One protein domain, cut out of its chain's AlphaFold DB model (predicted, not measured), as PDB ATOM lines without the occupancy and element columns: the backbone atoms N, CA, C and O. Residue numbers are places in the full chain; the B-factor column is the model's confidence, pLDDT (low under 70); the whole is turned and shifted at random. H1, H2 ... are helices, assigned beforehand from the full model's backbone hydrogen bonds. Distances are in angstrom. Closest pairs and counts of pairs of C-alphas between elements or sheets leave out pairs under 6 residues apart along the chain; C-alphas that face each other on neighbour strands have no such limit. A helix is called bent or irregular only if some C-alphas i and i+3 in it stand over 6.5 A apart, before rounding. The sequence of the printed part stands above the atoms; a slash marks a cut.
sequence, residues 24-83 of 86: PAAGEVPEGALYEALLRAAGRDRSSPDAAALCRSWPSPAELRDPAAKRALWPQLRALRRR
ATOM      1  N   PRO A  24      66.697 -62.589  83.270       64.06
ATOM      2  CA  PRO A  24      66.066 -63.021  82.031       64.06
ATOM      3  C   PRO A  24      64.977 -62.026  81.623       64.06
ATOM      4  O   PRO A  24      64.258 -61.482  82.469       64.06
ATOM      5  N   ALA A  25      64.851 -61.777  80.317       65.31
ATOM      6  CA  ALA A  25      63.858 -60.841  79.806       65.31
ATOM      7  C   ALA A  25      62.438 -61.275  80.216       65.31
ATOM      8  O   ALA A  25      62.146 -62.465  80.364       65.31
ATOM      9  N   ALA A  26      61.531 -60.309  80.396       63.12
ATOM     10  CA  ALA A  26      60.145 -60.569  80.778       63.12
ATOM     11  C   ALA A  26      59.423 -61.392  79.692       63.12
ATOM     12  O   ALA A  26      58.864 -60.843  78.752       63.12
ATOM     13  N   GLY A  27      59.462 -62.721  79.816       68.62
ATOM     14  CA  GLY A  27      58.930 -63.650  78.813       68.62
ATOM     15  C   GLY A  27      59.849 -64.830  78.506       68.62
ATOM     16  O   GLY A  27      59.384 -65.819  77.952       68.62
ATOM     17  N   GLU A  28      61.112 -64.774  78.916       81.38
ATOM     18  CA  GLU A  28      62.060 -65.858  78.692       81.38
ATOM     19  C   GLU A  28      61.970 -66.920  79.795       81.38
ATOM     20  O   GLU A  28      61.799 -66.615  80.980       81.38
ATOM     21  N   VAL A  29      62.047 -68.189  79.395       83.31
ATOM     22  CA  VAL A  29      62.114 -69.324  80.318       83.31
ATOM     23  C   VAL A  29      63.556 -69.441  80.814       83.31
ATOM     24  O   VAL A  29      64.430 -69.716  79.987       83.31
ATOM     25  N   PRO A  30      63.816 -69.308  82.131       85.38
ATOM     26  CA  PRO A  30      65.164 -69.405  82.679       85.38
ATOM     27  C   PRO A  30      65.886 -70.682  82.237       85.38
ATOM     28  O   PRO A  30      65.308 -71.776  82.190       85.38
ATOM     29  N   GLU A  31      67.159 -70.551  81.881       84.88
ATOM     30  CA  GLU A  31      68.001 -71.682  81.497       84.88
ATOM     31  C   GLU A  31      68.305 -72.619  82.675       84.88
ATOM     32  O   GLU A  31      68.248 -72.245  83.848       84.88
ATOM     33  N   GLY A  32      68.642 -73.869  82.348       87.50
ATOM     34  CA  GLY A  32      69.127 -74.857  83.309       87.50
ATOM     35  C   GLY A  32      68.199 -76.052  83.542       87.50
ATOM     36  O   GLY A  32      66.971 -75.972  83.463       87.50
ATOM     37  N   ALA A  33      68.821 -77.178  83.898       90.38
ATOM     38  CA  ALA A  33      68.167 -78.482  84.028       90.38
ATOM     39  C   ALA A  33      67.059 -78.529  85.099       90.38
ATOM     40  O   ALA A  33      66.134 -79.335  84.998       90.38
ATOM     41  N   LEU A  34      67.129 -77.667  86.123       91.12
ATOM     42  CA  LEU A  34      66.092 -77.582  87.153       91.12
ATOM     43  C   LEU A  34      64.762 -77.102  86.564       91.12
ATOM     44  O   LEU A  34      63.739 -77.755  86.759       91.12
ATOM     45  N   TYR A  35      64.773 -75.988  85.829       92.38
ATOM     46  CA  TYR A  35      63.562 -75.424  85.231       92.38
ATOM     47  C   TYR A  35      62.969 -76.363  84.179       92.38
ATOM     48  O   TYR A  35      61.756 -76.549  84.140       92.38
ATOM     49  N   GLU A  36      63.815 -77.049  83.407       93.75
ATOM     50  CA  GLU A  36      63.376 -78.089  82.469       93.75
ATOM     51  C   GLU A  36      62.676 -79.256  83.169       93.75
ATOM     52  O   GLU A  36      61.622 -79.715  82.724       93.75
ATOM     53  N   ALA A  37      63.233 -79.730  84.287       93.69
ATOM     54  CA  ALA A  37      62.625 -80.798  85.070       93.69
ATOM     55  C   ALA A  37      61.285 -80.366  85.689       93.69
ATOM     56  O   ALA A  37      60.338 -81.154  85.695       93.69
ATOM     57  N   LEU A  38      61.186 -79.125  86.177       94.75
ATOM     58  CA  LEU A  38      59.952 -78.580  86.747       94.75
ATOM     59  C   LEU A  38      58.861 -78.385  85.687       94.75
ATOM     60  O   LEU A  38      57.723 -78.793  85.920       94.75
ATOM     61  N   LEU A  39      59.201 -77.851  84.508       94.94
ATOM     62  CA  LEU A  39      58.268 -77.737  83.380       94.94
ATOM     63  C   LEU A  39      57.754 -79.113  82.962       94.94
ATOM     64  O   LEU A  39      56.544 -79.329  82.920       94.94
ATOM     65  N   ARG A  40      58.655 -80.089  82.790       94.38
ATOM     66  CA  ARG A  40      58.274 -81.470  82.472       94.38
ATOM     67  C   ARG A  40      57.365 -82.074  83.547       94.38
ATOM     68  O   ARG A  40      56.386 -82.744  83.223       94.38
ATOM     69  N   ALA A  41      57.653 -81.830  84.826       95.12
ATOM     70  CA  ALA A  41      56.818 -82.292  85.935       95.12
ATOM     71  C   ALA A  41      55.425 -81.634  85.942       95.12
ATOM     72  O   ALA A  41      54.453 -82.286  86.327       95.12
ATOM     73  N   ALA A  42      55.324 -80.387  85.477       94.69
ATOM     74  CA  ALA A  42      54.072 -79.668  85.255       94.69
ATOM     75  C   ALA A  42      53.367 -80.031  83.933       94.69
ATOM     76  O   ALA A  42      52.282 -79.520  83.674       94.69
ATOM     77  N   GLY A  43      53.944 -80.910  83.104       94.50
ATOM     78  CA  GLY A  43      53.396 -81.268  81.791       94.50
ATOM     79  C   GLY A  43      53.585 -80.199  80.711       94.50
ATOM     80  O   GLY A  43      52.811 -80.174  79.763       94.50
ATOM     81  N   ARG A  44      54.575 -79.312  80.867       94.12
ATOM     82  CA  ARG A  44      54.922 -78.229  79.935       94.12
ATOM     83  C   ARG A  44      56.312 -78.418  79.342       94.12
ATOM     84  O   ARG A  44      57.141 -79.159  79.873       94.12
ATOM     85  N   ASP A  45      56.567 -77.690  78.267       92.56
ATOM     86  CA  ASP A  45      57.874 -77.533  77.632       92.56
ATOM     87  C   ASP A  45      58.264 -76.047  77.553       92.56
ATOM     88  O   ASP A  45      57.524 -75.174  78.006       92.56
ATOM     89  N   ARG A  46      59.449 -75.744  77.005       89.94
ATOM     90  CA  ARG A  46      59.931 -74.355  76.884       89.94
ATOM     91  C   ARG A  46      59.116 -73.528  75.882       89.94
ATOM     92  O   ARG A  46      59.098 -72.309  76.005       89.94
ATOM     93  N   SER A  47      58.473 -74.171  74.907       88.94
ATOM     94  CA  SER A  47      57.619 -73.514  73.909       88.94
ATOM     95  C   SER A  47      56.211 -73.214  74.417       88.94
ATOM     96  O   SER A  47      55.472 -72.482  73.765       88.94
ATOM     97  N   SER A  48      55.829 -73.768  75.570       90.69
ATOM     98  CA  SER A  48      54.508 -73.558  76.144       90.69
ATOM     99  C   SER A  48      54.319 -72.069  76.474       90.69
ATOM    100  O   SER A  48      55.187 -71.475  77.120       90.69
ATOM    101  N   PRO A  49      53.191 -71.450  76.080       88.06
ATOM    102  CA  PRO A  49      52.998 -70.001  76.196       88.06
ATOM    103  C   PRO A  49      53.010 -69.506  77.651       88.06
ATOM    104  O   PRO A  49      53.345 -68.356  77.926       88.06
ATOM    105  N   ASP A  50      52.689 -70.381  78.605       90.75
ATOM    106  CA  ASP A  50      52.700 -70.098  80.037       90.75
ATOM    107  C   ASP A  50      54.011 -70.485  80.745       90.75
ATOM    108  O   ASP A  50      54.159 -70.200  81.935       90.75
ATOM    109  N   ALA A  51      54.987 -71.078  80.046       92.06
ATOM    110  CA  ALA A  51      56.212 -71.602  80.652       92.06
ATOM    111  C   ALA A  51      56.983 -70.534  81.437       92.06
ATOM    112  O   ALA A  51      57.331 -70.740  82.601       92.06
ATOM    113  N   ALA A  52      57.194 -69.359  80.840       91.12
ATOM    114  CA  ALA A  52      57.934 -68.282  81.489       91.12
ATOM    115  C   ALA A  52      57.190 -67.723  82.713       91.12
ATOM    116  O   ALA A  52      57.812 -67.369  83.715       91.12
ATOM    117  N   ALA A  53      55.854 -67.670  82.662       90.56
ATOM    118  CA  ALA A  53      55.037 -67.245  83.795       90.56
ATOM    119  C   ALA A  53      55.092 -68.262  84.944       90.56
ATOM    120  O   ALA A  53      55.266 -67.871  86.098       90.56
ATOM    121  N   LEU A  54      55.027 -69.558  84.627       92.19
ATOM    122  CA  LEU A  54      55.164 -70.633  85.607       92.19
ATOM    123  C   LEU A  54      56.538 -70.605  86.278       92.19
ATOM    124  O   LEU A  54      56.603 -70.630  87.505       92.19
ATOM    125  N   CYS A  55      57.623 -70.461  85.511       92.25
ATOM    126  CA  CYS A  55      58.972 -70.390  86.076       92.25
ATOM    127  C   CYS A  55      59.158 -69.216  87.044       92.25
ATOM    128  O   CYS A  55      59.862 -69.373  88.038       92.25
ATOM    129  N   ARG A  56      58.502 -68.073  86.800       89.31
ATOM    130  CA  ARG A  56      58.509 -66.923  87.723       89.31
ATOM    131  C   ARG A  56      57.680 -67.144  88.990       89.31
ATOM    132  O   ARG A  56      57.959 -66.517  90.002       89.31
ATOM    133  N   SER A  57      56.658 -67.998  88.932       91.06
ATOM    134  CA  SER A  57      55.798 -68.300  90.086       91.06
ATOM    135  C   SER A  57      56.406 -69.302  91.070       91.06
ATOM    136  O   SER A  57      55.919 -69.433  92.192       91.06
ATOM    137  N   TRP A  58      57.434 -70.043  90.655       92.62
ATOM    138  CA  TRP A  58      58.061 -71.049  91.503       92.62
ATOM    139  C   TRP A  58      59.053 -70.427  92.486       92.62
ATOM    140  O   TRP A  58      59.627 -69.376  92.196       92.62
ATOM    141  N   PRO A  59      59.305 -71.095  93.628       92.19
ATOM    142  CA  PRO A  59      60.370 -70.688  94.530       92.19
ATOM    143  C   PRO A  59      61.714 -70.653  93.804       92.19
ATOM    144  O   PRO A  59      61.953 -71.409  92.853       92.19
ATOM    145  N   SER A  60      62.611 -69.800  94.277       90.81
ATOM    146  CA  SER A  60      63.948 -69.675  93.713       90.81
ATOM    147  C   SER A  60      64.715 -71.007  93.780       90.81
ATOM    148  O   SER A  60      64.482 -71.834  94.672       90.81
ATOM    149  N   PRO A  61      65.704 -71.232  92.897       89.12
ATOM    150  CA  PRO A  61      66.546 -72.427  92.956       89.12
ATOM    151  C   PRO A  61      67.249 -72.621  94.304       89.12
ATOM    152  O   PRO A  61      67.533 -73.755  94.690       89.12
ATOM    153  N   ALA A  62      67.534 -71.527  95.019       90.25
ATOM    154  CA  ALA A  62      68.119 -71.563  96.353       90.25
ATOM    155  C   ALA A  62      67.129 -72.111  97.393       90.25
ATOM    156  O   ALA A  62      67.488 -73.015  98.144       90.25
ATOM    157  N   GLU A  63      65.879 -71.639  97.389       91.06
ATOM    158  CA  GLU A  63      64.812 -72.143  98.269       91.06
ATOM    159  C   GLU A  63      64.471 -73.601  97.958       91.06
ATOM    160  O   GLU A  63      64.277 -74.411  98.860       91.06
ATOM    161  N   LEU A  64      64.501 -73.982  96.680       92.12
ATOM    162  CA  LEU A  64      64.299 -75.364  96.255       92.12
ATOM    163  C   LEU A  64      65.435 -76.304  96.666       92.12
ATOM    164  O   LEU A  64      65.353 -77.489  96.358       92.12
ATOM    165  N   ARG A  65      66.485 -75.854  97.359       91.00
ATOM    166  CA  ARG A  65      67.430 -76.774  98.013       91.00
ATOM    167  C   ARG A  65      66.839 -77.401  99.277       91.00
ATOM    168  O   ARG A  65      67.239 -78.512  99.616       91.00
ATOM    169  N   ASP A  66      65.861 -76.752  99.908       95.19
ATOM    170  CA  ASP A  66      65.145 -77.282 101.066       95.19
ATOM    171  C   ASP A  66      64.173 -78.415 100.654       95.19
ATOM    172  O   ASP A  66      63.296 -78.221  99.797       95.19
ATOM    173  N   PRO A  67      64.282 -79.619 101.254       93.62
ATOM    174  CA  PRO A  67      63.320 -80.697 101.048       93.62
ATOM    175  C   PRO A  67      61.860 -80.305 101.323       93.62
ATOM    176  O   PRO A  67      60.970 -80.790 100.619       93.62
ATOM    177  N   ALA A  68      61.590 -79.451 102.315       94.56
ATOM    178  CA  ALA A  68      60.228 -79.029 102.641       94.56
ATOM    179  C   ALA A  68      59.626 -78.175 101.514       94.56
ATOM    180  O   ALA A  68      58.511 -78.458 101.064       94.56
ATOM    181  N   ALA A  69      60.398 -77.225 100.976       94.25
ATOM    182  CA  ALA A  69      60.000 -76.405  99.833       94.25
ATOM    183  C   ALA A  69      59.669 -77.259  98.595       94.25
ATOM    184  O   ALA A  69      58.615 -77.089  97.976       94.25
ATOM    185  N   LYS A  70      60.503 -78.262  98.277       93.50
ATOM    186  CA  LYS A  70      60.217 -79.207  97.178       93.50
ATOM    187  C   LYS A  70      58.905 -79.964  97.398       93.50
ATOM    188  O   LYS A  70      58.104 -80.108  96.471       93.50
ATOM    189  N   ARG A  71      58.676 -80.469  98.616       94.56
ATOM    190  CA  ARG A  71      57.461 -81.230  98.960       94.56
ATOM    191  C   ARG A  71      56.202 -80.371  98.873       94.56
ATOM    192  O   ARG A  71      55.175 -80.887  98.442       94.56
ATOM    193  N   ALA A  72      56.289 -79.089  99.225       95.62
ATOM    194  CA  ALA A  72      55.190 -78.134  99.090       95.62
ATOM    195  C   ALA A  72      54.860 -77.809  97.621       95.62
ATOM    196  O   ALA A  72      53.690 -77.632  97.276       95.62
ATOM    197  N   LEU A  73      55.865 -77.792  96.738       95.88
ATOM    198  CA  LEU A  73      55.687 -77.523  95.307       95.88
ATOM    199  C   LEU A  73      55.076 -78.714  94.542       95.88
ATOM    200  O   LEU A  73      54.303 -78.538  93.599       95.88
ATOM    201  N   TRP A  74      55.387 -79.946  94.948       94.38
ATOM    202  CA  TRP A  74      55.027 -81.155  94.197       94.38
ATOM    203  C   TRP A  74      53.515 -81.345  93.918       94.38
ATOM    204  O   TRP A  74      53.157 -81.766  92.812       94.38
ATOM    205  N   PRO A  75      52.586 -81.062  94.856       95.75
ATOM    206  CA  PRO A  75      51.149 -81.080  94.577       95.75
ATOM    207  C   PRO A  75      50.730 -80.101  93.473       95.75
ATOM    208  O   PRO A  75      49.903 -80.465  92.640       95.75
ATOM    209  N   GLN A  76      51.329 -78.907  93.428       94.69
ATOM    210  CA  GLN A  76      51.003 -77.871  92.444       94.69
ATOM    211  C   GLN A  76      51.413 -78.305  91.034       94.69
ATOM    212  O   GLN A  76      50.602 -78.252  90.113       94.69
ATOM    213  N   LEU A  77      52.626 -78.849  90.876       95.56
ATOM    214  CA  LEU A  77      53.102 -79.382  89.593       95.56
ATOM    215  C   LEU A  77      52.197 -80.510  89.078       95.56
ATOM    216  O   LEU A  77      51.828 -80.542  87.906       95.56
ATOM    217  N   ARG A  78      51.772 -81.418  89.965       94.12
ATOM    218  CA  ARG A  78      50.855 -82.505  89.590       94.12
ATOM    219  C   ARG A  78      49.467 -81.999  89.203       94.12
ATOM    220  O   ARG A  78      48.858 -82.587  88.313       94.12
ATOM    221  N   ALA A  79      48.969 -80.953  89.861       94.81
ATOM    222  CA  ALA A  79      47.711 -80.310  89.492       94.81
ATOM    223  C   ALA A  79      47.813 -79.647  88.110       94.81
ATOM    224  O   ALA A  79      46.937 -79.862  87.276       94.81
ATOM    225  N   LEU A  80      48.917 -78.942  87.836       93.94
ATOM    226  CA  LEU A  80      49.201 -78.353  86.524       93.94
ATOM    227  C   LEU A  80      49.254 -79.412  85.423       93.94
ATOM    228  O   LEU A  80      48.592 -79.248  84.410       93.94
ATOM    229  N   ARG A  81      49.930 -80.544  85.656       94.12
ATOM    230  CA  ARG A  81      50.032 -81.635  84.672       94.12
ATOM    231  C   ARG A  81      48.690 -82.279  84.318       94.12
ATOM    232  O   ARG A  81      48.540 -82.840  83.241       94.12
ATOM    233  N   ARG A  82      47.725 -82.266  85.242       93.44
ATOM    234  CA  ARG A  82      46.369 -82.785  84.991       93.44
ATOM    235  C   ARG A  82      45.530 -81.826  84.152       93.44
ATOM    236  O   ARG A  82      44.542 -82.255  83.566       93.44
ATOM    237  N   ARG A  83      45.892 -80.543  84.131       88.44
ATOM    238  CA  ARG A  83      45.211 -79.532  83.336       88.44
ATOM    239  C   ARG A  83      45.833 -79.513  81.934       88.44
ATOM    240  O   ARG A  83      47.056 -79.437  81.830       88.44
TER     241      ARG A  83
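AT A GLANCE: This is residues 24 to 83 of the 86 residues of an uncharacterized protein of Luteimonas sp. JM171 (UniProt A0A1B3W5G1). H1 and the longer H3 make a V, closed where the end of H1 meets residues 77 to 81 of H3, and the short H2 stands crosswise to H1. The 60 printed residues hold three named helices, in the order H1, H2, H3, and no named strand: the class is all helix. The whole is compact, with a radius of gyration of the C-alphas of 11.0 A, and spans 28 by 26 by 17 A.

IN THESE COORDINATES: H1, residues 33 to 41, begins at C-alpha 33 (68.167, -78.482, 84.028) and is 12.1 A long. H2 is residues 51 to 57, 10.0 A. H3, residues 67 to 82, is 23.4 A long and ends at C-alpha 82 (46.369, -82.785, 84.991). It has a kink of 25 degrees near residue 75 and is only just irregular: C-alphas 72 and 75 are 6.7 A apart.

HOW THE PARTS SIT: H1 and H2 only just touch, with 3 pairs of C-alphas within 8 A, the closest Tyr 35 and Cys 55 at 6.9 A; they are about perpendicular, at 79 degrees. H3 touches H1 with residues 77 to 81 alone; the closest C-alphas, of Ala 41 and Leu 77, are 6.0 A apart. These two run the same way at a steep tilt of 46 degrees. H2 and H3 are apart. Every O i to N i+4 pair is within hydrogen-bond range in H1 and H2, and 10 of 12 in H3.

THE WHOLE: The C-alphas of Ala 25 and Ala 68, the two farthest apart, are 29.4 A apart. The printed part has no cut, and both links are short. Mean pLDDT of the printed part is 90.2; residues 24 to 27 are under 70.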